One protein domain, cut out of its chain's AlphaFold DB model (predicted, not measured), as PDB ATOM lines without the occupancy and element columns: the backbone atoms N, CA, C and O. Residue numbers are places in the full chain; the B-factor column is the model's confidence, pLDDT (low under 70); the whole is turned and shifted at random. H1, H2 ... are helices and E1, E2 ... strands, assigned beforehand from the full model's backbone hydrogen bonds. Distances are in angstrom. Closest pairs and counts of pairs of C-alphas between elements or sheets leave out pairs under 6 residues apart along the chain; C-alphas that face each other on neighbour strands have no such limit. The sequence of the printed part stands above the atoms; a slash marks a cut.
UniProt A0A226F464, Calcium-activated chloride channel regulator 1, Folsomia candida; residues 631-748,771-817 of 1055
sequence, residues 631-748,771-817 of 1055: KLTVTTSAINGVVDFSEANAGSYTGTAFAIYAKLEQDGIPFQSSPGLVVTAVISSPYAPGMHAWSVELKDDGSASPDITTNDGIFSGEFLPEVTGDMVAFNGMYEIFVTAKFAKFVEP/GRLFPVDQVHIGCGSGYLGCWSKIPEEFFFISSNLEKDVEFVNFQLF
ATOM      1  N   LYS A 631      38.707 -34.207 -11.778       84.69
ATOM      2  CA  LYS A 631      37.294 -34.376 -12.126       84.69
ATOM      3  C   LYS A 631      37.082 -35.648 -12.950       84.69
ATOM      4  O   LYS A 631      37.864 -35.962 -13.844       84.69
ATOM      5  N   LEU A 632      36.002 -36.364 -12.636       88.00
ATOM      6  CA  LEU A 632      35.551 -37.574 -13.325       88.00
ATOM      7  C   LEU A 632      34.116 -37.363 -13.827       88.00
ATOM      8  O   LEU A 632      33.178 -37.282 -13.030       88.00
ATOM      9  N   THR A 633      33.952 -37.278 -15.145       87.06
ATOM     10  CA  THR A 633      32.648 -37.112 -15.809       87.06
ATOM     11  C   THR A 633      32.250 -38.430 -16.463       87.06
ATOM     12  O   THR A 633      33.064 -39.022 -17.169       87.06
ATOM     13  N   VAL A 634      31.023 -38.898 -16.229       88.69
ATOM     14  CA  VAL A 634      30.520 -40.181 -16.749       88.69
ATOM     15  C   VAL A 634      29.404 -39.919 -17.747       88.69
ATOM     16  O   VAL A 634      28.419 -39.263 -17.415       88.69
ATOM     17  N   THR A 635      29.547 -40.456 -18.953       85.50
ATOM     18  CA  THR A 635      28.549 -40.380 -20.027       85.50
ATOM     19  C   THR A 635      28.390 -41.756 -20.680       85.50
ATOM     20  O   THR A 635      29.103 -42.708 -20.351       85.50
ATOM     21  N   THR A 636      27.393 -41.923 -21.550       85.25
ATOM     22  CA  THR A 636      27.102 -43.220 -22.184       85.25
ATOM     23  C   THR A 636      26.581 -43.040 -23.603       85.25
ATOM     24  O   THR A 636      26.128 -41.955 -23.961       85.25
ATOM     25  N   SER A 637      26.564 -44.121 -24.384       79.06
ATOM     26  CA  SER A 637      25.949 -44.145 -25.716       79.06
ATOM     27  C   SER A 637      24.414 -44.288 -25.706       79.06
ATOM     28  O   SER A 637      23.835 -44.601 -26.748       79.06
ATOM     29  N   ALA A 638      23.739 -44.151 -24.556       77.06
ATOM     30  CA  ALA A 638      22.278 -44.224 -24.485       77.06
ATOM     31  C   ALA A 638      21.629 -42.960 -25.067       77.06
ATOM     32  O   ALA A 638      22.006 -41.837 -24.732       77.06
ATOM     33  N   ILE A 639      20.603 -43.136 -25.896       70.44
ATOM     34  CA  ILE A 639      19.889 -42.022 -26.524       70.44
ATOM     35  C   ILE A 639      18.737 -41.636 -25.598       70.44
ATOM     36  O   ILE A 639      17.848 -42.444 -25.344       70.44
ATOM     37  N   ASN A 640      18.759 -40.410 -25.070       69.44
ATOM     38  CA  ASN A 640      17.780 -39.915 -24.091       69.44
ATOM     39  C   ASN A 640      17.627 -40.831 -22.854       69.44
ATOM     40  O   ASN A 640      16.534 -40.963 -22.311       69.44
ATOM     41  N   GLY A 641      18.715 -41.483 -22.425       74.75
ATOM     42  CA  GLY A 641      18.704 -42.429 -21.302       74.75
ATOM     43  C   GLY A 641      18.150 -43.822 -21.629       74.75
ATOM     44  O   GLY A 641      18.051 -44.645 -20.726       74.75
ATOM     45  N   VAL A 642      17.827 -44.119 -22.893       78.19
ATOM     46  CA  VAL A 642      17.286 -45.419 -23.324       78.19
ATOM     47  C   VAL A 642      18.269 -46.151 -24.244       78.19
ATOM     48  O   VAL A 642      18.919 -45.557 -25.108       78.19
ATOM     49  N   VAL A 643      18.347 -47.471 -24.076       79.88
ATOM     50  CA  VAL A 643      19.040 -48.412 -24.965       79.88
ATOM     51  C   VAL A 643      18.009 -49.390 -25.523       79.88
ATOM     52  O   VAL A 643      17.595 -50.326 -24.835       79.88
ATOM     53  N   ASP A 644      17.584 -49.172 -26.771       79.38
ATOM     54  CA  ASP A 644      16.665 -50.075 -27.474       79.38
ATOM     55  C   ASP A 644      17.438 -51.111 -28.300       79.38
ATOM     56  O   ASP A 644      17.994 -50.829 -29.364       79.38
ATOM     57  N   PHE A 645      17.430 -52.350 -27.817       76.31
ATOM     58  CA  PHE A 645      18.096 -53.484 -28.452       76.31
ATOM     59  C   PHE A 645      17.383 -53.999 -29.722       76.31
ATOM     60  O   PHE A 645      17.828 -54.978 -30.319       76.31
ATOM     61  N   SER A 646      16.298 -53.354 -30.170       71.50
ATOM     62  CA  SER A 646      15.646 -53.642 -31.455       71.50
ATOM     63  C   SER A 646      16.327 -52.981 -32.664       71.50
ATOM     64  O   SER A 646      16.161 -53.467 -33.788       71.50
ATOM     65  N   GLU A 647      17.136 -51.930 -32.466       56.91
ATOM     66  CA  GLU A 647      17.818 -51.191 -33.546       56.91
ATOM     67  C   GLU A 647      19.135 -51.853 -34.013       56.91
ATOM     68  O   GLU A 647      20.200 -51.239 -34.092       56.91
ATOM     69  N   ALA A 648      19.021 -53.133 -34.377       47.06
ATOM     70  CA  ALA A 648      19.928 -53.896 -35.238       47.06
ATOM     71  C   ALA A 648      21.447 -53.718 -35.011       47.06
ATOM     72  O   ALA A 648      22.191 -53.413 -35.948       47.06
ATOM     73  N   ASN A 649      21.889 -54.125 -33.818       49.88
ATOM     74  CA  ASN A 649      23.141 -54.859 -33.581       49.88
ATOM     75  C   ASN A 649      24.474 -54.134 -33.878       49.88
ATOM     76  O   ASN A 649      24.544 -53.064 -34.479       49.88
ATOM     77  N   ALA A 650      25.569 -54.791 -33.471       43.50
ATOM     78  CA  ALA A 650      26.955 -54.309 -33.440       43.50
ATOM     79  C   ALA A 650      27.630 -53.971 -34.810       43.50
ATOM     80  O   ALA A 650      28.817 -54.202 -35.030       43.50
ATOM     81  N   GLY A 651      26.881 -53.399 -35.759       41.16
ATOM     82  CA  GLY A 651      27.375 -52.858 -37.023       41.16
ATOM     83  C   GLY A 651      26.659 -51.600 -37.548       41.16
ATOM     84  O   GLY A 651      27.198 -50.957 -38.447       41.16
ATOM     85  N   SER A 652      25.505 -51.161 -37.032       40.28
ATOM     86  CA  SER A 652      24.696 -50.116 -37.712       40.28
ATOM     87  C   SER A 652      25.052 -48.642 -37.389       40.28
ATOM     88  O   SER A 652      24.298 -47.736 -37.715       40.28
ATOM     89  N   TYR A 653      26.229 -48.388 -36.797       43.84
ATOM     90  CA  TYR A 653      26.645 -47.183 -36.031       43.84
ATOM     91  C   TYR A 653      26.167 -47.221 -34.580       43.84
ATOM     92  O   TYR A 653      26.973 -46.937 -33.703       43.84
ATOM     93  N   THR A 654      24.979 -47.774 -34.323       41.44
ATOM     94  CA  THR A 654      24.548 -48.392 -33.044       41.44
ATOM     95  C   THR A 654      25.363 -49.661 -32.713       41.44
ATOM     96  O   THR A 654      24.876 -50.653 -32.186       41.44
ATOM     97  N   GLY A 655      26.620 -49.667 -33.158       39.47
ATOM     98  CA  GLY A 655      27.352 -50.831 -33.621       39.47
ATOM     99  C   GLY A 655      28.322 -51.411 -32.605       39.47
ATOM    100  O   GLY A 655      29.297 -52.026 -33.014       39.47
ATOM    101  N   THR A 656      28.063 -51.214 -31.324       48.56
ATOM    102  CA  THR A 656      28.856 -51.711 -30.197       48.56
ATOM    103  C   THR A 656      27.880 -52.199 -29.131       48.56
ATOM    104  O   THR A 656      26.695 -51.857 -29.188       48.56
ATOM    105  N   ALA A 657      28.324 -52.975 -28.141       57.75
ATOM    106  CA  ALA A 657      27.514 -53.052 -26.925       57.75
ATOM    107  C   ALA A 657      27.399 -51.642 -26.303       57.75
ATOM    108  O   ALA A 657      28.160 -50.734 -26.654       57.75
ATOM    109  N   PHE A 658      26.422 -51.445 -25.417       78.81
ATOM    110  CA  PHE A 658      26.176 -50.150 -24.785       78.81
ATOM    111  C   PHE A 658      27.472 -49.620 -24.149       78.81
ATOM    112  O   PHE A 658      28.085 -50.294 -23.316       78.81
ATOM    113  N   ALA A 659      27.923 -48.451 -24.606       81.62
ATOM    114  CA  ALA A 659      29.221 -47.906 -24.242       81.62
ATOM    115  C   ALA A 659      29.097 -46.969 -23.041       81.62
ATOM    116  O   ALA A 659      28.181 -46.147 -22.955       81.62
ATOM    117  N   ILE A 660      30.053 -47.097 -22.128       88.44
ATOM    118  CA  ILE A 660      30.237 -46.249 -20.958       88.44
ATOM    119  C   ILE A 660      31.547 -45.493 -21.163       88.44
ATOM    120  O   ILE A 660      32.581 -46.108 -21.434       88.44
ATOM    121  N   TYR A 661      31.490 -44.174 -21.017       89.19
ATOM    122  CA  TYR A 661      32.616 -43.267 -21.173       89.19
ATOM    123  C   TYR A 661      32.896 -42.568 -19.844       89.19
ATOM    124  O   TYR A 661      31.979 -42.204 -19.104       89.19
ATOM    125  N   ALA A 662      34.174 -42.380 -19.539       92.81
ATOM    126  CA  ALA A 662      34.637 -41.768 -18.308       92.81
ATOM    127  C   ALA A 662      35.776 -40.794 -18.604       92.81
ATOM    128  O   ALA A 662      36.934 -41.195 -18.720       92.81
ATOM    129  N   LYS A 663      35.445 -39.506 -18.706       90.38
ATOM    130  CA  LYS A 663      36.438 -38.448 -18.879       90.38
ATOM    131  C   LYS A 663      37.102 -38.138 -17.544       90.38
ATOM    132  O   LYS A 663      36.419 -37.738 -16.598       90.38
ATOM    133  N   LEU A 664      38.419 -38.297 -17.487       91.38
ATOM    134  CA  LEU A 664      39.244 -38.031 -16.316       91.38
ATOM    135  C   LEU A 664      40.223 -36.890 -16.625       91.38
ATOM    136  O   LEU A 664      41.124 -37.033 -17.450       91.38
ATOM    137  N   GLU A 665      40.054 -35.761 -15.941       86.50
ATOM    138  CA  GLU A 665      40.821 -34.529 -16.166       86.50
ATOM    139  C   GLU A 665      41.310 -33.921 -14.839       86.50
ATOM    140  O   GLU A 665      40.702 -34.142 -13.790       86.50
ATOM    141  N   GLN A 666      42.402 -33.153 -14.871       84.38
ATOM    142  CA  GLN A 666      42.854 -32.288 -13.777       84.38
ATOM    143  C   GLN A 666      43.104 -30.880 -14.317       84.38
ATOM    144  O   GLN A 666      43.805 -30.732 -15.313       84.38
ATOM    145  N   ASP A 667      42.519 -29.848 -13.700       76.88
ATOM    146  CA  ASP A 667      42.550 -28.465 -14.223       76.88
ATOM    147  C   ASP A 667      41.980 -28.343 -15.664       76.88
ATOM    148  O   ASP A 667      42.294 -27.419 -16.424       76.88
ATOM    149  N   GLY A 668      41.138 -29.310 -16.052       73.06
ATOM    150  CA  GLY A 668      40.628 -29.529 -17.412       73.06
ATOM    151  C   GLY A 668      41.601 -30.247 -18.363       73.06
ATOM    152  O   GLY A 668      41.214 -30.597 -19.474       73.06
ATOM    153  N   ILE A 669      42.852 -30.479 -17.956       77.00
ATOM    154  CA  ILE A 669      43.846 -31.217 -18.742       77.00
ATOM    155  C   ILE A 669      43.546 -32.720 -18.602       77.00
ATOM    156  O   ILE A 669      43.527 -33.217 -17.472       77.00
ATOM    157  N   PRO A 670      43.315 -33.468 -19.694       83.75
ATOM    158  CA  PRO A 670      43.035 -34.900 -19.616       83.75
ATOM    159  C   PRO A 670      44.203 -35.702 -19.027       83.75
ATOM    160  O   PRO A 670      45.370 -35.353 -19.206       83.75
ATOM    161  N   PHE A 671      43.914 -36.808 -18.345       86.31
ATOM    162  CA  PHE A 671      44.945 -37.763 -17.928       86.31
ATOM    163  C   PHE A 671      45.284 -38.746 -19.046       86.31
ATOM    164  O   PHE A 671      44.391 -39.256 -19.707       86.31
ATOM    165  N   GLN A 672      46.564 -39.081 -19.212       84.25
ATOM    166  CA  GLN A 672      46.975 -40.141 -20.133       84.25
ATOM    167  C   GLN A 672      46.939 -41.526 -19.474       84.25
ATOM    168  O   GLN A 672      47.232 -41.685 -18.281       84.25
ATOM    169  N   SER A 673      46.653 -42.547 -20.277       84.19
ATOM    170  CA  SER A 673      46.650 -43.953 -19.878       84.19
ATOM    171  C   SER A 673      48.019 -44.362 -19.320       84.19
ATOM    172  O   SER A 673      49.037 -44.318 -20.012       84.19
ATOM    173  N   SER A 674      48.069 -44.716 -18.031       86.12
ATOM    174  CA  SER A 674      49.321 -44.840 -17.269       86.12
ATOM    175  C   SER A 674      49.356 -46.113 -16.413       86.12
ATOM    176  O   SER A 674      48.353 -46.439 -15.776       86.12
ATOM    177  N   PRO A 675      50.495 -46.826 -16.299       85.75
ATOM    178  CA  PRO A 675      50.612 -47.983 -15.411       85.75
ATOM    179  C   PRO A 675      50.260 -47.638 -13.956       85.75
ATOM    180  O   PRO A 675      50.902 -46.795 -13.331       85.75
ATOM    181  N   GLY A 676      49.246 -48.314 -13.413       85.31
ATOM    182  CA  GLY A 676      48.722 -48.060 -12.066       85.31
ATOM    183  C   GLY A 676      47.495 -47.146 -12.014       85.31
ATOM    184  O   GLY A 676      46.889 -47.054 -10.949       85.31
ATOM    185  N   LEU A 677      47.094 -46.525 -13.133       90.75
ATOM    186  CA  LEU A 677      45.782 -45.891 -13.294       90.75
ATOM    187  C   LEU A 677      44.775 -46.959 -13.730       90.75
ATOM    188  O   LEU A 677      44.981 -47.641 -14.730       90.75
ATOM    189  N   VAL A 678      43.698 -47.118 -12.965       91.25
ATOM    190  CA  VAL A 678      42.610 -48.054 -13.260       91.25
ATOM    191  C   VAL A 678      41.293 -47.298 -13.190       91.25
ATOM    192  O   VAL A 678      40.969 -46.709 -12.157       91.25
ATOM    193  N   VAL A 679      40.532 -47.344 -14.283       94.25
ATOM    194  CA  VAL A 679      39.175 -46.798 -14.368       94.25
ATOM    195  C   VAL A 679      38.197 -47.960 -14.526       94.25
ATOM    196  O   VAL A 679      38.435 -48.900 -15.286       94.25
ATOM    197  N   THR A 680      37.124 -47.981 -13.739       92.62
ATOM    198  CA  THR A 680      36.178 -49.104 -13.696       92.62
ATOM    199  C   THR A 680      34.753 -48.599 -13.553       92.62
ATOM    200  O   THR A 680      34.408 -47.975 -12.553       92.62
ATOM    201  N   ALA A 681      33.908 -48.924 -14.529       92.38
ATOM    202  CA  ALA A 681      32.466 -48.815 -14.388       92.38
ATOM    203  C   ALA A 681      31.933 -49.989 -13.564       92.38
ATOM    204  O   ALA A 681      32.304 -51.145 -13.778       92.38
ATOM    205  N   VAL A 682      31.015 -49.697 -12.654       87.69
ATOM    206  CA  VAL A 682      30.176 -50.666 -11.962       87.69
ATOM    207  C   VAL A 682      28.737 -50.380 -12.360       87.69
ATOM    208  O   VAL A 682      28.262 -49.248 -12.278       87.69
ATOM    209  N   ILE A 683      28.055 -51.426 -12.809       88.00
ATOM    210  CA  ILE A 683      26.686 -51.371 -13.308       88.00
ATOM    211  C   ILE A 683      25.837 -52.248 -12.399       88.00
ATOM    212  O   ILE A 683      26.255 -53.360 -12.068       88.00
ATOM    213  N   SER A 684      24.647 -51.799 -12.005       81.25
ATOM    214  CA  SER A 684      23.726 -52.621 -11.219       81.25
ATOM    215  C   SER A 684      22.268 -52.434 -11.626       81.25
ATOM    216  O   SER A 684      21.888 -51.381 -12.122       81.25
ATOM    217  N   SER A 685      21.444 -53.458 -11.404       78.75
ATOM    218  CA  SER A 685      19.990 -53.354 -11.552       78.75
ATOM    219  C   SER A 685      19.284 -54.062 -10.389       78.75
ATOM    220  O   SER A 685      19.671 -55.180 -10.013       78.75
ATOM    221  N   PRO A 686      18.258 -53.447  -9.769       63.97
ATOM    222  CA  PRO A 686      17.446 -54.096  -8.741       63.97
ATOM    223  C   PRO A 686      16.584 -55.239  -9.287       63.97
ATOM    224  O   PRO A 686      16.326 -56.195  -8.558       63.97
ATOM    225  N   TYR A 687      16.189 -55.178 -10.561       67.19
ATOM    226  CA  TYR A 687      15.196 -56.086 -11.143       67.19
ATOM    227  C   TYR A 687      15.779 -57.230 -11.979       67.19
ATOM    228  O   TYR A 687      15.129 -58.268 -12.107       67.19
ATOM    229  N   ALA A 688      16.999 -57.081 -12.507       68.56
ATOM    230  CA  ALA A 688      17.658 -58.123 -13.294       68.56
ATOM    231  C   ALA A 688      17.809 -59.439 -12.492       68.56
ATOM    232  O   ALA A 688      18.291 -59.403 -11.357       68.56
ATOM    233  N   PRO A 689      17.422 -60.612 -13.024       66.00
ATOM    234  CA  PRO A 689      17.376 -61.841 -12.238       66.00
ATOM    235  C   PRO A 689      18.760 -62.476 -12.017       66.00
ATOM    236  O   PRO A 689      19.501 -62.782 -12.952       66.00
ATOM    237  N   GLY A 690      19.060 -62.803 -10.758       67.62
ATOM    238  CA  GLY A 690      20.215 -63.616 -10.371       67.62
ATOM    239  C   GLY A 690      21.471 -62.790 -10.103       67.62
ATOM    240  O   GLY A 690      21.791 -62.523  -8.945       67.62
ATOM    241  N   MET A 691      22.204 -62.410 -11.153       64.38
ATOM    242  CA  MET A 691      23.310 -61.457 -11.018       64.38
ATOM    243  C   MET A 691      22.772 -60.041 -11.185       64.38
ATOM    244  O   MET A 691      22.212 -59.699 -12.217       64.38
ATOM    245  N   HIS A 692      22.973 -59.234 -10.149       73.19
ATOM    246  CA  HIS A 692      22.437 -57.880 -10.044       73.19
ATOM    247  C   HIS A 692      23.486 -56.775 -10.246       73.19
ATOM    248  O   HIS A 692      23.134 -55.596 -10.208       73.19
ATOM    249  N   ALA A 693      24.768 -57.137 -10.371       78.88
ATOM    250  CA  ALA A 693      25.872 -56.191 -10.479       78.88
ATOM    251  C   ALA A 693      27.046 -56.738 -11.303       78.88
ATOM    252  O   ALA A 693      27.485 -57.883 -11.127       78.88
ATOM    253  N   TRP A 694      27.595 -55.871 -12.150       85.06
ATOM    254  CA  TRP A 694      28.691 -56.129 -13.079       85.06
ATOM    255  C   TRP A 694      29.763 -55.045 -12.947       85.06
ATOM    256  O   TRP A 694      29.516 -53.971 -12.404       85.06
ATOM    257  N   SER A 695      30.962 -55.328 -13.448       85.81
ATOM    258  CA  SER A 695      32.082 -54.385 -13.464       85.81
ATOM    259  C   SER A 695      32.818 -54.470 -14.796       85.81
ATOM    260  O   SER A 695      33.164 -55.576 -15.220       85.81
ATOM    261  N   VAL A 696      33.078 -53.325 -15.422       87.38
ATOM    262  CA  VAL A 696      33.762 -53.187 -16.716       87.38
ATOM    263  C   VAL A 696      34.973 -52.274 -16.520       87.38
ATOM    264  O   VAL A 696      34.843 -51.161 -16.020       87.38
ATOM    265  N   GLU A 697      36.157 -52.755 -16.891       90.12
ATOM    266  CA  GLU A 697      37.379 -51.942 -16.956       90.12
ATOM    267  C   GLU A 697      37.271 -51.004 -18.168       90.12
ATOM    268  O   GLU A 697      37.067 -51.480 -19.286       90.12
ATOM    269  N   LEU A 698      37.388 -49.694 -17.943       91.88
ATOM    270  CA  LEU A 698      37.354 -48.680 -19.000       91.88
ATOM    271  C   LEU A 698      38.788 -48.346 -19.426       91.88
ATOM    272  O   LEU A 698      39.686 -48.306 -18.581       91.88
ATOM    273  N   LYS A 699      39.017 -48.132 -20.725       88.25
ATOM    274  CA  LYS A 699      40.359 -47.980 -21.306       88.25
ATOM    275  C   LYS A 699      40.429 -46.774 -22.214       88.25
ATOM    276  O   LYS A 699      39.509 -46.553 -22.984       88.25
ATOM    277  N   ASP A 700      41.544 -46.073 -22.096       86.00
ATOM    278  CA  ASP A 700      42.051 -45.097 -23.049       86.00
ATOM    279  C   ASP A 700      43.255 -45.788 -23.731       86.00
ATOM    280  O   ASP A 700      44.351 -45.888 -23.163       86.00
ATOM    281  N   ASP A 701      43.006 -46.457 -24.859       74.44
ATOM    282  CA  ASP A 701      43.985 -47.240 -25.629       74.44
ATOM    283  C   ASP A 701      43.862 -47.097 -27.159       74.44
ATOM    284  O   ASP A 701      44.724 -47.596 -27.893       74.44
ATOM    285  N   GLY A 702      42.831 -46.404 -27.657       71.38
ATOM    286  CA  GLY A 702      42.580 -46.168 -29.078       71.38
ATOM    287  C   GLY A 702      42.389 -47.434 -29.911       71.38
ATOM    288  O   GLY A 702      42.541 -47.383 -31.137       71.38
ATOM    289  N   SER A 703      42.091 -48.583 -29.285       64.56
ATOM    290  CA  SER A 703      41.988 -49.880 -29.972       64.56
ATOM    291  C   SER A 703      40.737 -50.046 -30.845       64.56
ATOM    292  O   SER A 703      40.623 -51.053 -31.546       64.56
ATOM    293  N   ALA A 704      39.882 -49.020 -30.875       61.12
ATOM    294  CA  ALA A 704      38.627 -48.880 -31.599       61.12
ATOM    295  C   ALA A 704      37.533 -49.863 -31.156       61.12
ATOM    296  O   ALA A 704      37.619 -51.066 -31.396       61.12
ATOM    297  N   SER A 705      36.439 -49.294 -30.630       66.75
ATOM    298  CA  SER A 705      35.276 -49.962 -30.011       66.75
ATOM    299  C   SER A 705      35.447 -50.213 -28.499       66.75
ATOM    300  O   SER A 705      36.130 -51.165 -28.112       66.75
ATOM    301  N   PRO A 706      34.853 -49.370 -27.628       70.75
ATOM    302  CA  PRO A 706      34.256 -48.059 -27.923       70.75
ATOM    303  C   PRO A 706      35.310 -46.942 -28.023       70.75
ATOM    304  O   PRO A 706      34.995 -45.852 -28.482       70.75
ATOM    305  N   ASP A 707      36.559 -47.231 -27.654       75.94
ATOM    306  CA  ASP A 707      37.632 -46.251 -27.508       75.94
ATOM    307  C   ASP A 707      38.346 -45.948 -28.837       75.94
ATOM    308  O   ASP A 707      39.010 -46.819 -29.399       75.94
ATOM    309  N   ILE A 708      38.162 -44.752 -29.406       70.25
ATOM    310  CA  ILE A 708      38.559 -44.433 -30.800       70.25
ATOM    311  C   ILE A 708      39.826 -43.573 -30.934       70.25
ATOM    312  O   ILE A 708      40.413 -43.494 -32.024       70.25
ATOM    313  N   THR A 709      40.238 -42.964 -29.832       71.38
ATOM    314  CA  THR A 709      41.343 -42.016 -29.648       71.38
ATOM    315  C   THR A 709      42.230 -42.517 -28.506       71.38
ATOM    316  O   THR A 709      41.891 -43.495 -27.859       71.38
ATOM    317  N   THR A 710      43.435 -41.967 -28.339       74.62
ATOM    318  CA  THR A 710      44.390 -42.471 -27.335       74.62
ATOM    319  C   THR A 710      45.112 -41.325 -26.636       74.62
ATOM    320  O   THR A 710      45.599 -40.398 -27.284       74.62
ATOM    321  N   ASN A 711      45.221 -41.447 -25.314       75.88
ATOM    322  CA  ASN A 711      45.704 -40.465 -24.353       75.88
ATOM    323  C   ASN A 711      44.946 -39.132 -24.413       75.88
ATOM    324  O   ASN A 711      45.557 -38.071 -24.266       75.88
ATOM    325  N   ASP A 712      43.633 -39.198 -24.642       74.56
ATOM    326  CA  ASP A 712      42.716 -38.054 -24.625       74.56
ATOM    327  C   ASP A 712      41.955 -37.908 -23.292       74.56
ATOM    328  O   ASP A 712      41.222 -36.935 -23.110       74.56
ATOM    329  N   GLY A 713      42.167 -38.835 -22.350       83.81
ATOM    330  CA  GLY A 713      41.550 -38.844 -21.025       83.81
ATOM    331  C   GLY A 713      40.126 -39.377 -20.987       83.81
ATOM    332  O   GLY A 713      39.512 -39.339 -19.918       83.81
ATOM    333  N   ILE A 714      39.596 -39.885 -22.101       86.88
ATOM    334  CA  ILE A 714      38.296 -40.545 -22.161       86.88
ATOM    335  C   ILE A 714      38.522 -42.050 -22.045       86.88
ATOM    336  O   ILE A 714      38.916 -42.727 -22.982       86.88
ATOM    337  N   PHE A 715      38.243 -42.602 -20.868       91.19
ATOM    338  CA  PHE A 715      38.318 -44.040 -20.648       91.19
ATOM    339  C   PHE A 715      36.989 -44.673 -21.051       91.19
ATOM    340  O   PHE A 715      35.954 -44.398 -20.438       91.19
ATOM    341  N   SER A 716      37.016 -45.553 -22.046       87.62
ATOM    342  CA  SER A 716      35.810 -46.094 -22.676       87.62
ATOM    343  C   SER A 716      35.689 -47.611 -22.471       87.62
ATOM    344  O   SER A 716      36.684 -48.336 -22.426       87.62
ATOM    345  N   GLY A 717      34.467 -48.138 -22.347       84.38
ATOM    346  CA  GLY A 717      34.239 -49.583 -22.223       84.38
ATOM    347  C   GLY A 717      32.822 -50.028 -22.578       84.38
ATOM    348  O   GLY A 717      31.853 -49.300 -22.386       84.38
ATOM    349  N   GLU A 718      32.707 -51.236 -23.125       81.38
ATOM    350  CA  GLU A 718      31.448 -51.837 -23.578       81.38
ATOM    351  C   GLU A 718      30.800 -52.693 -22.475       81.38
ATOM    352  O   GLU A 718      31.463 -53.536 -21.861       81.38
ATOM    353  N   PHE A 719      29.491 -52.530 -22.258       82.75
ATOM    354  CA  PHE A 719      28.701 -53.333 -21.324       82.75
ATOM    355  C   PHE A 719      27.513 -54.032 -22.006       82.75
ATOM    356  O   PHE A 719      26.708 -53.426 -22.710       82.75
ATOM    357  N   LEU A 720      27.385 -55.331 -21.727       79.12
ATOM    358  CA  LEU A 720      26.238 -56.169 -22.063       79.12
ATOM    359  C   LEU A 720      25.947 -57.085 -20.855       79.12
ATOM    360  O   LEU A 720      26.878 -57.753 -20.393       79.12
ATOM    361  N   PRO A 721      24.706 -57.149 -20.334       77.62
ATOM    362  CA  PRO A 721      24.348 -58.074 -19.264       77.62
ATOM    363  C   PRO A 721      24.574 -59.532 -19.682       77.62
ATOM    364  O   PRO A 721      24.048 -59.985 -20.698       77.62
ATOM    365  N   GLU A 722      25.346 -60.282 -18.891       78.44
ATOM    366  CA  GLU A 722      25.534 -61.725 -19.091       78.44
ATOM    367  C   GLU A 722      24.373 -62.500 -18.436       78.44
ATOM    368  O   GLU A 722      24.184 -62.434 -17.219       78.44
ATOM    369  N   VAL A 723      23.593 -63.235 -19.237       74.44
ATOM    370  CA  VAL A 723      22.316 -63.850 -18.840       74.44
ATOM    371  C   VAL A 723      22.305 -65.373 -18.983       74.44
ATOM    372  O   VAL A 723      22.846 -65.950 -19.927       74.44
ATOM    373  N   THR A 724      21.624 -66.043 -18.050       68.88
ATOM    374  CA  THR A 724      21.438 -67.510 -18.034       68.88
ATOM    375  C   THR A 724      19.966 -67.946 -18.050       68.88
ATOM    376  O   THR A 724      19.685 -69.145 -18.076       68.88
ATOM    377  N   GLY A 725      19.030 -66.989 -18.045       71.75
ATOM    378  CA  GLY A 725      17.580 -67.205 -17.978       71.75
ATOM    379  C   GLY A 725      16.810 -66.498 -19.099       71.75
ATOM    380  O   GLY A 725      17.313 -66.357 -20.211       71.75
ATOM    381  N   ASP A 726      15.581 -66.070 -18.805       80.31
ATOM    382  CA  ASP A 726      14.746 -65.306 -19.742       80.31
ATOM    383  C   ASP A 726      15.338 -63.908 -19.989       80.31
ATOM    384  O   ASP A 726      15.509 -63.125 -19.055       80.31
ATOM    385  N   MET A 727      15.633 -63.593 -21.252       77.81
ATOM    386  CA  MET A 727      16.178 -62.301 -21.678       77.81
ATOM    387  C   MET A 727      15.206 -61.141 -21.437       77.81
ATOM    388  O   MET A 727      15.649 -60.028 -21.172       77.81
ATOM    389  N   VAL A 728      13.890 -61.381 -21.472       82.62
ATOM    390  CA  VAL A 728      12.883 -60.324 -21.256       82.62
ATOM    391  C   VAL A 728      12.970 -59.755 -19.835       82.62
ATOM    392  O   VAL A 728      12.680 -58.578 -19.627       82.62
ATOM    393  N   ALA A 729      13.424 -60.560 -18.869       79.81
ATOM    394  CA  ALA A 729      13.596 -60.157 -17.474       79.81
ATOM    395  C   ALA A 729      14.830 -59.261 -17.222       79.81
ATOM    396  O   ALA A 729      15.033 -58.828 -16.092       79.81
ATOM    397  N   PHE A 730      15.645 -58.980 -18.246       79.62
ATOM    398  CA  PHE A 730      16.767 -58.033 -18.175       79.62
ATOM    399  C   PHE A 730      16.435 -56.652 -18.763       79.62
ATOM    400  O   PHE A 730      17.301 -55.776 -18.758       79.62
ATOM    401  N   ASN A 731      15.196 -56.438 -19.220       83.31
ATOM    402  CA  ASN A 731      14.680 -55.098 -19.491       83.31
ATOM    403  C   ASN A 731      14.429 -54.345 -18.168       83.31
ATOM    404  O   ASN A 731      13.993 -54.954 -17.188       83.31
ATOM    405  N   GLY A 732      14.653 -53.030 -18.153       79.69
ATOM    406  CA  GLY A 732      14.440 -52.162 -16.988       79.69
ATOM    407  C   GLY A 732      15.601 -51.199 -16.731       79.69
ATOM    408  O   GLY A 732      16.481 -51.044 -17.573       79.69
ATOM    409  N   MET A 733      15.598 -50.557 -15.560       81.38
ATOM    410  CA  MET A 733      16.589 -49.538 -15.190       81.38
ATOM    411  C   MET A 733      17.916 -50.140 -14.706       81.38
ATOM    412  O   MET A 733      17.935 -51.128 -13.957       81.38
ATOM    413  N   TYR A 734      19.016 -49.491 -15.096       84.94
ATOM    414  CA  TYR A 734      20.387 -49.796 -14.695       84.94
ATOM    415  C   TYR A 734      21.079 -48.550 -14.123       84.94
ATOM    416  O   TYR A 734      21.243 -47.543 -14.813       84.94
ATOM    417  N   GLU A 735      21.525 -48.650 -12.870       82.88
ATOM    418  CA  GLU A 735      22.359 -47.654 -12.189       82.88
ATOM    419  C   GLU A 735      23.826 -47.854 -12.598       82.88
ATOM    420  O   GLU A 735      24.326 -48.989 -12.586       82.88
ATOM    421  N   ILE A 736      24.540 -46.770 -12.921       87.12
ATOM    422  CA  ILE A 736      25.948 -46.808 -13.349       87.12
ATOM    423  C   ILE A 736      26.769 -45.819 -12.528       87.12
ATOM    424  O   ILE A 736      26.435 -44.639 -12.430       87.12
ATOM    425  N   PHE A 737      27.888 -46.291 -11.983       86.88
ATOM    426  CA  PHE A 737      28.907 -45.440 -11.380       86.88
ATOM    427  C   PHE A 737      30.298 -45.850 -11.846       86.88
ATOM    428  O   PHE A 737      30.558 -47.023 -12.100       86.88
ATOM    429  N   VAL A 738      31.205 -44.885 -11.966       91.88
ATOM    430  CA  VAL A 738      32.596 -45.122 -12.353       91.88
ATOM    431  C   VAL A 738      33.509 -44.740 -11.201       91.88
ATOM    432  O   VAL A 738      33.286 -43.734 -10.529       91.88
ATOM    433  N   THR A 739      34.549 -45.537 -10.990       90.25
ATOM    434  CA  THR A 739      35.677 -45.213 -10.119       90.25
ATOM    435  C   THR A 739      36.938 -45.037 -10.956       90.25
ATOM    436  O   THR A 739      37.165 -45.777 -11.914       90.25
ATOM    437  N   ALA A 740      37.772 -44.068 -10.592       91.19
ATOM    438  CA  ALA A 740      39.119 -43.902 -11.118       91.19
ATOM    439  C   ALA A 740      40.104 -43.867  -9.948       91.19
ATOM    440  O   ALA A 740      39.928 -43.123  -8.980       91.19
ATOM    441  N   LYS A 741      41.134 -44.711 -10.023       88.12
ATOM    442  CA  LYS A 741      42.115 -44.912  -8.956       88.12
ATOM    443  C   LYS A 741      43.510 -44.969  -9.547       88.12
ATOM    444  O   LYS A 741      43.766 -45.798 -10.417       88.12
ATOM    445  N   PHE A 742      44.419 -44.143  -9.038       87.31
ATOM    446  CA  PHE A 742      45.837 -44.238  -9.374       87.31
ATOM    447  C   PHE A 742      46.652 -44.700  -8.172       87.31
ATOM    448  O   PHE A 742      46.632 -44.066  -7.119       87.31
ATOM    449  N   ALA A 743      47.417 -45.777  -8.344       80.88
ATOM    450  CA  ALA A 743      48.416 -46.228  -7.384       80.88
ATOM    451  C   ALA A 743      49.795 -46.266  -8.052       80.88
ATOM    452  O   ALA A 743      50.017 -47.024  -8.996       80.88
ATOM    453  N   LYS A 744      50.732 -45.460  -7.539       71.38
ATOM    454  CA  LYS A 744      52.073 -45.274  -8.113       71.38
ATOM    455  C   LYS A 744      52.860 -46.587  -8.161       71.38
ATOM    456  O   LYS A 744      53.424 -47.029  -7.159       71.38
ATOM    457  N   PHE A 745      52.925 -47.200  -9.339       57.38
ATOM    458  CA  PHE A 745      53.623 -48.463  -9.546       57.38
ATOM    459  C   PHE A 745      55.133 -48.229  -9.710       57.38
ATOM    460  O   PHE A 745      55.591 -47.694 -10.717       57.38
ATOM    461  N   VAL A 746      55.926 -48.623  -8.709       50.25
ATOM    462  CA  VAL A 746      57.393 -48.505  -8.748       50.25
ATOM    463  C   VAL A 746      57.999 -49.773  -9.353       50.25
ATOM    464  O   VAL A 746      58.463 -50.660  -8.633       50.25
ATOM    465  N   GLU A 747      58.001 -49.869 -10.683       43.97
ATOM    466  CA  GLU A 747      58.736 -50.929 -11.379       43.97
ATOM    467  C   GLU A 747      60.231 -50.564 -11.511       43.97
ATOM    468  O   GLU A 747      60.566 -49.432 -11.870       43.97
ATOM    469  N   PRO A 748      61.177 -51.478 -11.217       50.00
ATOM    470  CA  PRO A 748      62.598 -51.150 -11.222       50.00
ATOM    471  C   PRO A 748      63.233 -51.269 -12.618       50.00
ATOM    472  O   PRO A 748      64.067 -52.152 -12.830       50.00
ATOM    473  N   GLY A 771      51.354 -18.557 -38.662       47.47
ATOM    474  CA  GLY A 771      50.570 -19.515 -37.859       47.47
ATOM    475  C   GLY A 771      49.045 -19.355 -37.958       47.47
ATOM    476  O   GLY A 771      48.310 -20.284 -37.646       47.47
ATOM    477  N   ARG A 772      48.569 -18.203 -38.450       53.91
ATOM    478  CA  ARG A 772      47.144 -17.904 -38.696       53.91
ATOM    479  C   ARG A 772      46.579 -18.546 -39.969       53.91
ATOM    480  O   ARG A 772      45.419 -18.331 -40.298       53.91
ATOM    481  N   LEU A 773      47.419 -19.241 -40.736       64.88
ATOM    482  CA  LEU A 773      47.084 -19.826 -42.035       64.88
ATOM    483  C   LEU A 773      46.968 -21.357 -41.955       64.88
ATOM    484  O   LEU A 773      47.200 -22.054 -42.943       64.88
ATOM    485  N   PHE A 774      46.596 -21.886 -40.790       75.19
ATOM    486  CA  PHE A 774      46.318 -23.306 -40.594       75.19
ATOM    487  C   PHE A 774      44.893 -23.527 -40.079       75.19
ATOM    488  O   PHE A 774      44.346 -22.651 -39.404       75.19
ATOM    489  N   PRO A 775      44.283 -24.686 -40.390       79.44
ATOM    490  CA  PRO A 775      43.158 -25.213 -39.629       79.44
ATOM    491  C   PRO A 775      43.452 -25.174 -38.125       79.44
ATOM    492  O   PRO A 775      44.613 -25.256 -37.705       79.44
ATOM    493  N   VAL A 776      42.398 -24.995 -37.326       72.81
ATOM    494  CA  VAL A 776      42.491 -24.598 -35.907       72.81
ATOM    495  C   VAL A 776      43.254 -25.579 -35.012       72.81
ATOM    496  O   VAL A 776      43.617 -25.224 -33.902       72.81
ATOM    497  N   ASP A 777      43.513 -26.785 -35.497       70.81
ATOM    498  CA  ASP A 777      44.063 -27.955 -34.816       70.81
ATOM    499  C   ASP A 777      45.427 -28.420 -35.381       70.81
ATOM    500  O   ASP A 777      46.077 -29.290 -34.803       70.81
ATOM    501  N   GLN A 778      45.921 -27.816 -36.471       76.25
ATOM    502  CA  GLN A 778      47.182 -28.194 -37.145       76.25
ATOM    503  C   GLN A 778      48.421 -27.385 -36.699       76.25
ATOM    504  O   GLN A 778      49.510 -27.497 -37.285       76.25
ATOM    505  N   VAL A 779      48.269 -26.540 -35.676       69.50
ATOM    506  CA  VAL A 779      49.317 -25.615 -35.205       69.50
ATOM    507  C   VAL A 779      50.525 -26.358 -34.607       69.50
ATOM    508  O   VAL A 779      51.645 -25.850 -34.655       69.50
ATOM    509  N   HIS A 780      50.333 -27.586 -34.112       70.56
ATOM    510  CA  HIS A 780      51.376 -28.393 -33.472       70.56
ATOM    511  C   HIS A 780      51.753 -29.629 -34.306       70.56
ATOM    512  O   HIS A 780      50.990 -30.087 -35.153       70.56
ATOM    513  N   ILE A 781      52.968 -30.144 -34.097       66.81
ATOM    514  CA  ILE A 781      53.543 -31.263 -34.859       66.81
ATOM    515  C   ILE A 781      53.602 -32.510 -33.979       66.81
ATOM    516  O   ILE A 781      54.117 -32.451 -32.866       66.81
ATOM    517  N   GLY A 782      53.148 -33.647 -34.511       60.78
ATOM    518  CA  GLY A 782      53.314 -34.962 -33.883       60.78
ATOM    519  C   GLY A 782      52.344 -35.268 -32.740       60.78
ATOM    520  O   GLY A 782      52.517 -36.285 -32.078       60.78
ATOM    521  N   CYS A 783      51.323 -34.432 -32.525       62.28
ATOM    522  CA  CYS A 783      50.313 -34.624 -31.475       62.28
ATOM    523  C   CYS A 783      49.266 -35.706 -31.797       62.28
ATOM    524  O   CYS A 783      48.460 -36.038 -30.935       62.28
ATOM    525  N   GLY A 784      49.297 -36.275 -33.006       56.66
ATOM    526  CA  GLY A 784      48.372 -37.319 -33.441       56.66
ATOM    527  C   GLY A 784      47.000 -36.788 -33.860       56.66
ATOM    528  O   GLY A 784      46.861 -35.641 -34.296       56.66
ATOM    529  N   SER A 785      45.998 -37.665 -33.761       51.00
ATOM    530  CA  SER A 785      44.669 -37.455 -34.326       51.00
ATOM    531  C   SER A 785      43.821 -36.581 -33.412       51.00
ATOM    532  O   SER A 785      43.007 -37.084 -32.638       51.00
ATOM    533  N   GLY A 786      44.059 -35.277 -33.497       53.03
ATOM    534  CA  GLY A 786      43.584 -34.296 -32.534       53.03
ATOM    535  C   GLY A 786      44.701 -33.865 -31.584       53.03
ATOM    536  O   GLY A 786      45.562 -34.639 -31.178       53.03
ATOM    537  N   TYR A 787      44.672 -32.587 -31.220       57.41
ATOM    538  CA  TYR A 787      45.703 -31.897 -30.443       57.41
ATOM    539  C   TYR A 787      46.024 -32.514 -29.062       57.41
ATOM    540  O   TYR A 787      47.125 -32.325 -28.536       57.41
ATOM    541  N   LEU A 788      45.080 -33.268 -28.488       55.75
ATOM    542  CA  LEU A 788      45.127 -33.776 -27.115       55.75
ATOM    543  C   LEU A 788      46.305 -34.712 -26.814       55.75
ATOM    544  O   LEU A 788      46.767 -34.722 -25.677       55.75
ATOM    545  N   GLY A 789      46.871 -35.411 -27.805       54.62
ATOM    546  CA  GLY A 789      48.043 -36.273 -27.590       54.62
ATOM    547  C   GLY A 789      49.310 -35.526 -27.138       54.62
ATOM    548  O   GLY A 789      50.256 -36.148 -26.660       54.62
ATOM    549  N   CYS A 790      49.336 -34.192 -27.254       57.31
ATOM    550  CA  CYS A 790      50.375 -33.324 -26.684       57.31
ATOM    551  C   CYS A 790      49.982 -32.671 -25.342       57.31
ATOM    552  O   CYS A 790      50.809 -31.978 -24.753       57.31
ATOM    553  N   TRP A 791      48.733 -32.832 -24.894       65.06
ATOM    554  CA  TRP A 791      48.110 -32.080 -23.794       65.06
ATOM    555  C   TRP A 791      47.417 -32.998 -22.785       65.06
ATOM    556  O   TRP A 791      46.366 -32.653 -22.254       65.06
ATOM    557  N   SER A 792      48.018 -34.153 -22.498       74.19
ATOM    558  CA  SER A 792      47.553 -35.069 -21.456       74.19
ATOM    559  C   SER A 792      48.612 -35.339 -20.384       74.19
ATOM    560  O   SER A 792      49.805 -35.504 -20.655       74.19
ATOM    561  N   LYS A 793      48.176 -35.363 -19.122       80.56
ATOM    562  CA  LYS A 793      49.029 -35.400 -17.928       80.56
ATOM    563  C   LYS A 793      49.243 -36.830 -17.425       80.56
ATOM    564  O   LYS A 793      48.312 -37.632 -17.411       80.56
ATOM    565  N   ILE A 794      50.450 -37.144 -16.949       81.81
ATOM    566  CA  ILE A 794      50.705 -38.372 -16.177       81.81
ATOM    567  C   ILE A 794      50.302 -38.126 -14.715       81.81
ATOM    568  O   ILE A 794      50.724 -37.123 -14.139       81.81
ATOM    569  N   PRO A 795      49.530 -39.019 -14.075       83.00
ATOM    570  CA  PRO A 795      49.259 -38.920 -12.647       83.00
ATOM    571  C   PRO A 795      50.530 -39.168 -11.815       83.00
ATOM    572  O   PRO A 795      51.213 -40.182 -11.956       83.00
ATOM    573  N   GLU A 796      50.863 -38.223 -10.932       81.38
ATOM    574  CA  GLU A 796      52.120 -38.238 -10.164       81.38
ATOM    575  C   GLU A 796      51.966 -38.787  -8.735       81.38
ATOM    576  O   GLU A 796      52.910 -39.371  -8.180       81.38
ATOM    577  N   GLU A 797      50.774 -38.618  -8.161       78.38
ATOM    578  CA  GLU A 797      50.411 -38.879  -6.763       78.38
ATOM    579  C   GLU A 797      49.142 -39.733  -6.683       78.38
ATOM    580  O   GLU A 797      48.306 -39.689  -7.583       78.38
ATOM    581  N   PHE A 798      49.003 -40.521  -5.611       78.69
ATOM    582  CA  PHE A 798      47.826 -41.367  -5.393       78.69
ATOM    583  C   PHE A 798      46.547 -40.526  -5.330       78.69
ATOM    584  O   PHE A 798      46.503 -39.519  -4.630       78.69
ATOM    585  N   PHE A 799      45.493 -40.992  -5.998       80.50
ATOM    586  CA  PHE A 799      44.148 -40.452  -5.828       80.50
ATOM    587  C   PHE A 799      43.087 -41.536  -6.019       80.50
ATOM    588  O   PHE A 799      43.310 -42.566  -6.668       80.50
ATOM    589  N   PHE A 800      41.906 -41.254  -5.479       80.94
ATOM    590  CA  PHE A 800      40.674 -41.981  -5.733       80.94
ATOM    591  C   PHE A 800      39.557 -40.968  -5.991       80.94
ATOM    592  O   PHE A 800      39.401 -40.013  -5.233       80.94
ATOM    593  N   ILE A 801      38.772 -41.185  -7.042       84.06
ATOM    594  CA  ILE A 801      37.564 -40.412  -7.335       84.06
ATOM    595  C   ILE A 801      36.482 -41.351  -7.873       84.06
ATOM    596  O   ILE A 801      36.779 -42.316  -8.581       84.06
ATOM    597  N   SER A 802      35.223 -41.080  -7.537       85.88
ATOM    598  CA  SER A 802      34.067 -41.751  -8.127       85.88
ATOM    599  C   SER A 802      33.038 -40.741  -8.616       85.88
ATOM    600  O   SER A 802      33.031 -39.581  -8.203       85.88
ATOM    601  N   SER A 803      32.188 -41.181  -9.539       85.62
ATOM    602  CA  SER A 803      31.133 -40.366 -10.131       85.62
ATOM    603  C   SER A 803      29.974 -41.265 -10.563       85.62
ATOM    604  O   SER A 803      30.194 -42.368 -11.066       85.62
ATOM    605  N   ASN A 804      28.739 -40.823 -10.327       83.25
ATOM    606  CA  ASN A 804      27.537 -41.508 -10.809       83.25
ATOM    607  C   ASN A 804      27.152 -40.950 -12.181       83.25
ATOM    608  O   ASN A 804      27.329 -39.757 -12.430       83.25
ATOM    609  N   LEU A 805      26.560 -41.786 -13.030       84.00
ATOM    610  CA  LEU A 805      25.804 -41.290 -14.174       84.00
ATOM    611  C   LEU A 805      24.596 -40.472 -13.677       84.00
ATOM    612  O   LEU A 805      23.998 -40.799 -12.655       84.00
ATOM    613  N   GLU A 806      24.257 -39.401 -14.396       70.44
ATOM    614  CA  GLU A 806      23.200 -38.449 -14.022       70.44
ATOM    615  C   GLU A 806      21.812 -39.083 -13.871       70.44
ATOM    616  O   GLU A 806      21.083 -38.784 -12.924       70.44
ATOM    617  N   LYS A 807      21.451 -39.950 -14.816       72.44
ATOM    618  CA  LYS A 807      20.174 -40.660 -14.865       72.44
ATOM    619  C   LYS A 807      20.442 -42.130 -15.128       72.44
ATOM    620  O   LYS A 807      21.358 -42.478 -15.872       72.44
ATOM    621  N   ASP A 808      19.622 -42.973 -14.520       79.94
ATOM    622  CA  ASP A 808      19.657 -44.414 -14.733       79.94
ATOM    623  C   ASP A 808      19.288 -44.727 -16.189       79.94
ATOM    624  O   ASP A 808      18.467 -44.033 -16.792       79.94
ATOM    625  N   VAL A 809      19.892 -45.766 -16.765       82.62
ATOM    626  CA  VAL A 809      19.672 -46.120 -18.175       82.62
ATOM    627  C   VAL A 809      18.587 -47.186 -18.279       82.62
ATOM    628  O   VAL A 809      18.699 -48.241 -17.654       82.62
ATOM    629  N   GLU A 810      17.549 -46.940 -19.078       83.81
ATOM    630  CA  GLU A 810      16.525 -47.943 -19.376       83.81
ATOM    631  C   GLU A 810      16.990 -48.855 -20.515       83.81
ATOM    632  O   GLU A 810      17.273 -48.410 -21.628       83.81
ATOM    633  N   PHE A 811      17.055 -50.157 -20.253       85.69
ATOM    634  CA  PHE A 811      17.328 -51.172 -21.265       85.69
ATOM    635  C   PHE A 811      15.997 -51.762 -21.730       85.69
ATOM    636  O   PHE A 811      15.251 -52.317 -20.919       85.69
ATOM    637  N   VAL A 812      15.701 -51.677 -23.030       83.69
ATOM    638  CA  VAL A 812      14.441 -52.168 -23.607       83.69
ATOM    639  C   VAL A 812      14.680 -53.097 -24.792       83.69
ATOM    640  O   VAL A 812      15.632 -52.955 -25.553       83.69
ATOM    641  N   ASN A 813      13.778 -54.062 -24.968       83.50
ATOM    642  CA  ASN A 813      13.838 -55.075 -26.021       83.50
ATOM    643  C   ASN A 813      15.092 -55.972 -26.019       83.50
ATOM    644  O   ASN A 813      15.419 -56.532 -27.063       83.50
ATOM    645  N   PHE A 814      15.766 -56.174 -24.879       82.50
ATOM    646  CA  PHE A 814      17.017 -56.945 -24.767       82.50
ATOM    647  C   PHE A 814      16.963 -58.332 -25.436       82.50
ATOM    648  O   PHE A 814      17.937 -58.783 -26.034       82.50
ATOM    649  N   GLN A 815      15.794 -58.979 -25.433       80.75
ATOM    650  CA  GLN A 815      15.540 -60.247 -26.127       80.75
ATOM    651  C   GLN A 815      15.678 -60.210 -27.667       80.75
ATOM    652  O   GLN A 815      15.561 -61.258 -28.302       80.75
ATOM    653  N   LEU A 816      15.851 -59.030 -28.272       79.31
ATOM    654  CA  LEU A 816      16.055 -58.828 -29.711       79.31
ATOM    655  C   LEU A 816      17.527 -58.594 -30.092       79.31
ATOM    656  O   LEU A 816      17.827 -58.577 -31.284       79.31
ATOM    657  N   PHE A 817      18.435 -58.449 -29.119       76.69
ATOM    658  CA  PHE A 817      19.857 -58.260 -29.398       76.69
ATOM    659  C   PHE A 817      20.477 -59.505 -30.040       76.69
ATOM    660  O   PHE A 817      20.440 -60.604 -29.475       76.69
TER     661      PHE A 817
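This is residues 631 to 748 and 771 to 817 of the 1055 residues of the protein "Calcium-activated chloride channel regulator 1" of Folsomia candida (UniProt A0A226F464). Two sheets lie face to face as a sandwich, E1, E3 and E6 forming the smaller and E2, E4, E5, E7, E8 and E9 the larger, a twisted sheet. Tiny helix H1 lies near one end of the sandwich, and H2, with the long loop of residues 771 to 786 before it, lies off the other end. The printed part has 165 residues, with 67 in named elements, in the order E1 E2 E3 E4 E5 E6 H1 E7 H2 E8 E9. The smaller sheet, E1 E3 E6, is antiparallel; the larger is branched and mixed, and the class is mostly strand. The whole is only just compact, close to loose, with a radius of gyration of the C-alphas of 18.0 A and spans of 58 by 41 by 29 A.

E1, residues 631 to 636, is antiparallel to E3, residues 658 to 666, with N 633 and O 663 2.9 A apart. E3 is also antiparallel to E6, residues 714 to 719, with N 662 and O 715 2.8 A apart. In the other sheet E2, residues 642 to 644, is parallel to E9, residues 809 to 812, with N 643 and O 810 2.8 A apart. E4, residues 677 to 684, and E5, residues 693 to 698, form a hairpin, with N 681 and O 696 2.8 A apart. E7, residues 732 to 742, has E4 on one side, with N 682 and O 737 2.8 A apart. On its other side are E9, with N 732 and O 811 2.9 A apart, and E8, residues 799 to 804, with N 740 and O 801 2.8 A apart. The strands of one sheet stand at 30 degrees to those of the other, and the closest C-alphas of E5 and E6, those of Leu 698 and Gly 717, are 4.6 A apart. H1, residues 727 to 730, and H2, residues 787 to 790, are on neither sheet and too short for an O i to N i+4 pair; each has its 1 O i to N i+3 pair within range.

E1 begins at C-alpha 631 (37.294, -34.376, -12.126). E3 is 26.8 A long, E4 23.2 A and E8 17.4 A. E7 is the longest strand, 33.3 A from C-alpha 732 (14.440, -52.162, -16.988). E9 ends at C-alpha 812 (14.441, -52.168, -23.607).

The C-alphas farthest apart, Gly 725 and Gly 771, are 61.3 A apart. Residues 749 to 770 are not printed, and C-alphas 748 and 771 are 43.1 A apart across the cut. The links E2 to E3 and E5 to E6 are long. Mean pLDDT of the printed part is 75.6; 41 residues are under 70, among them 647 to 657 and 781 to 791.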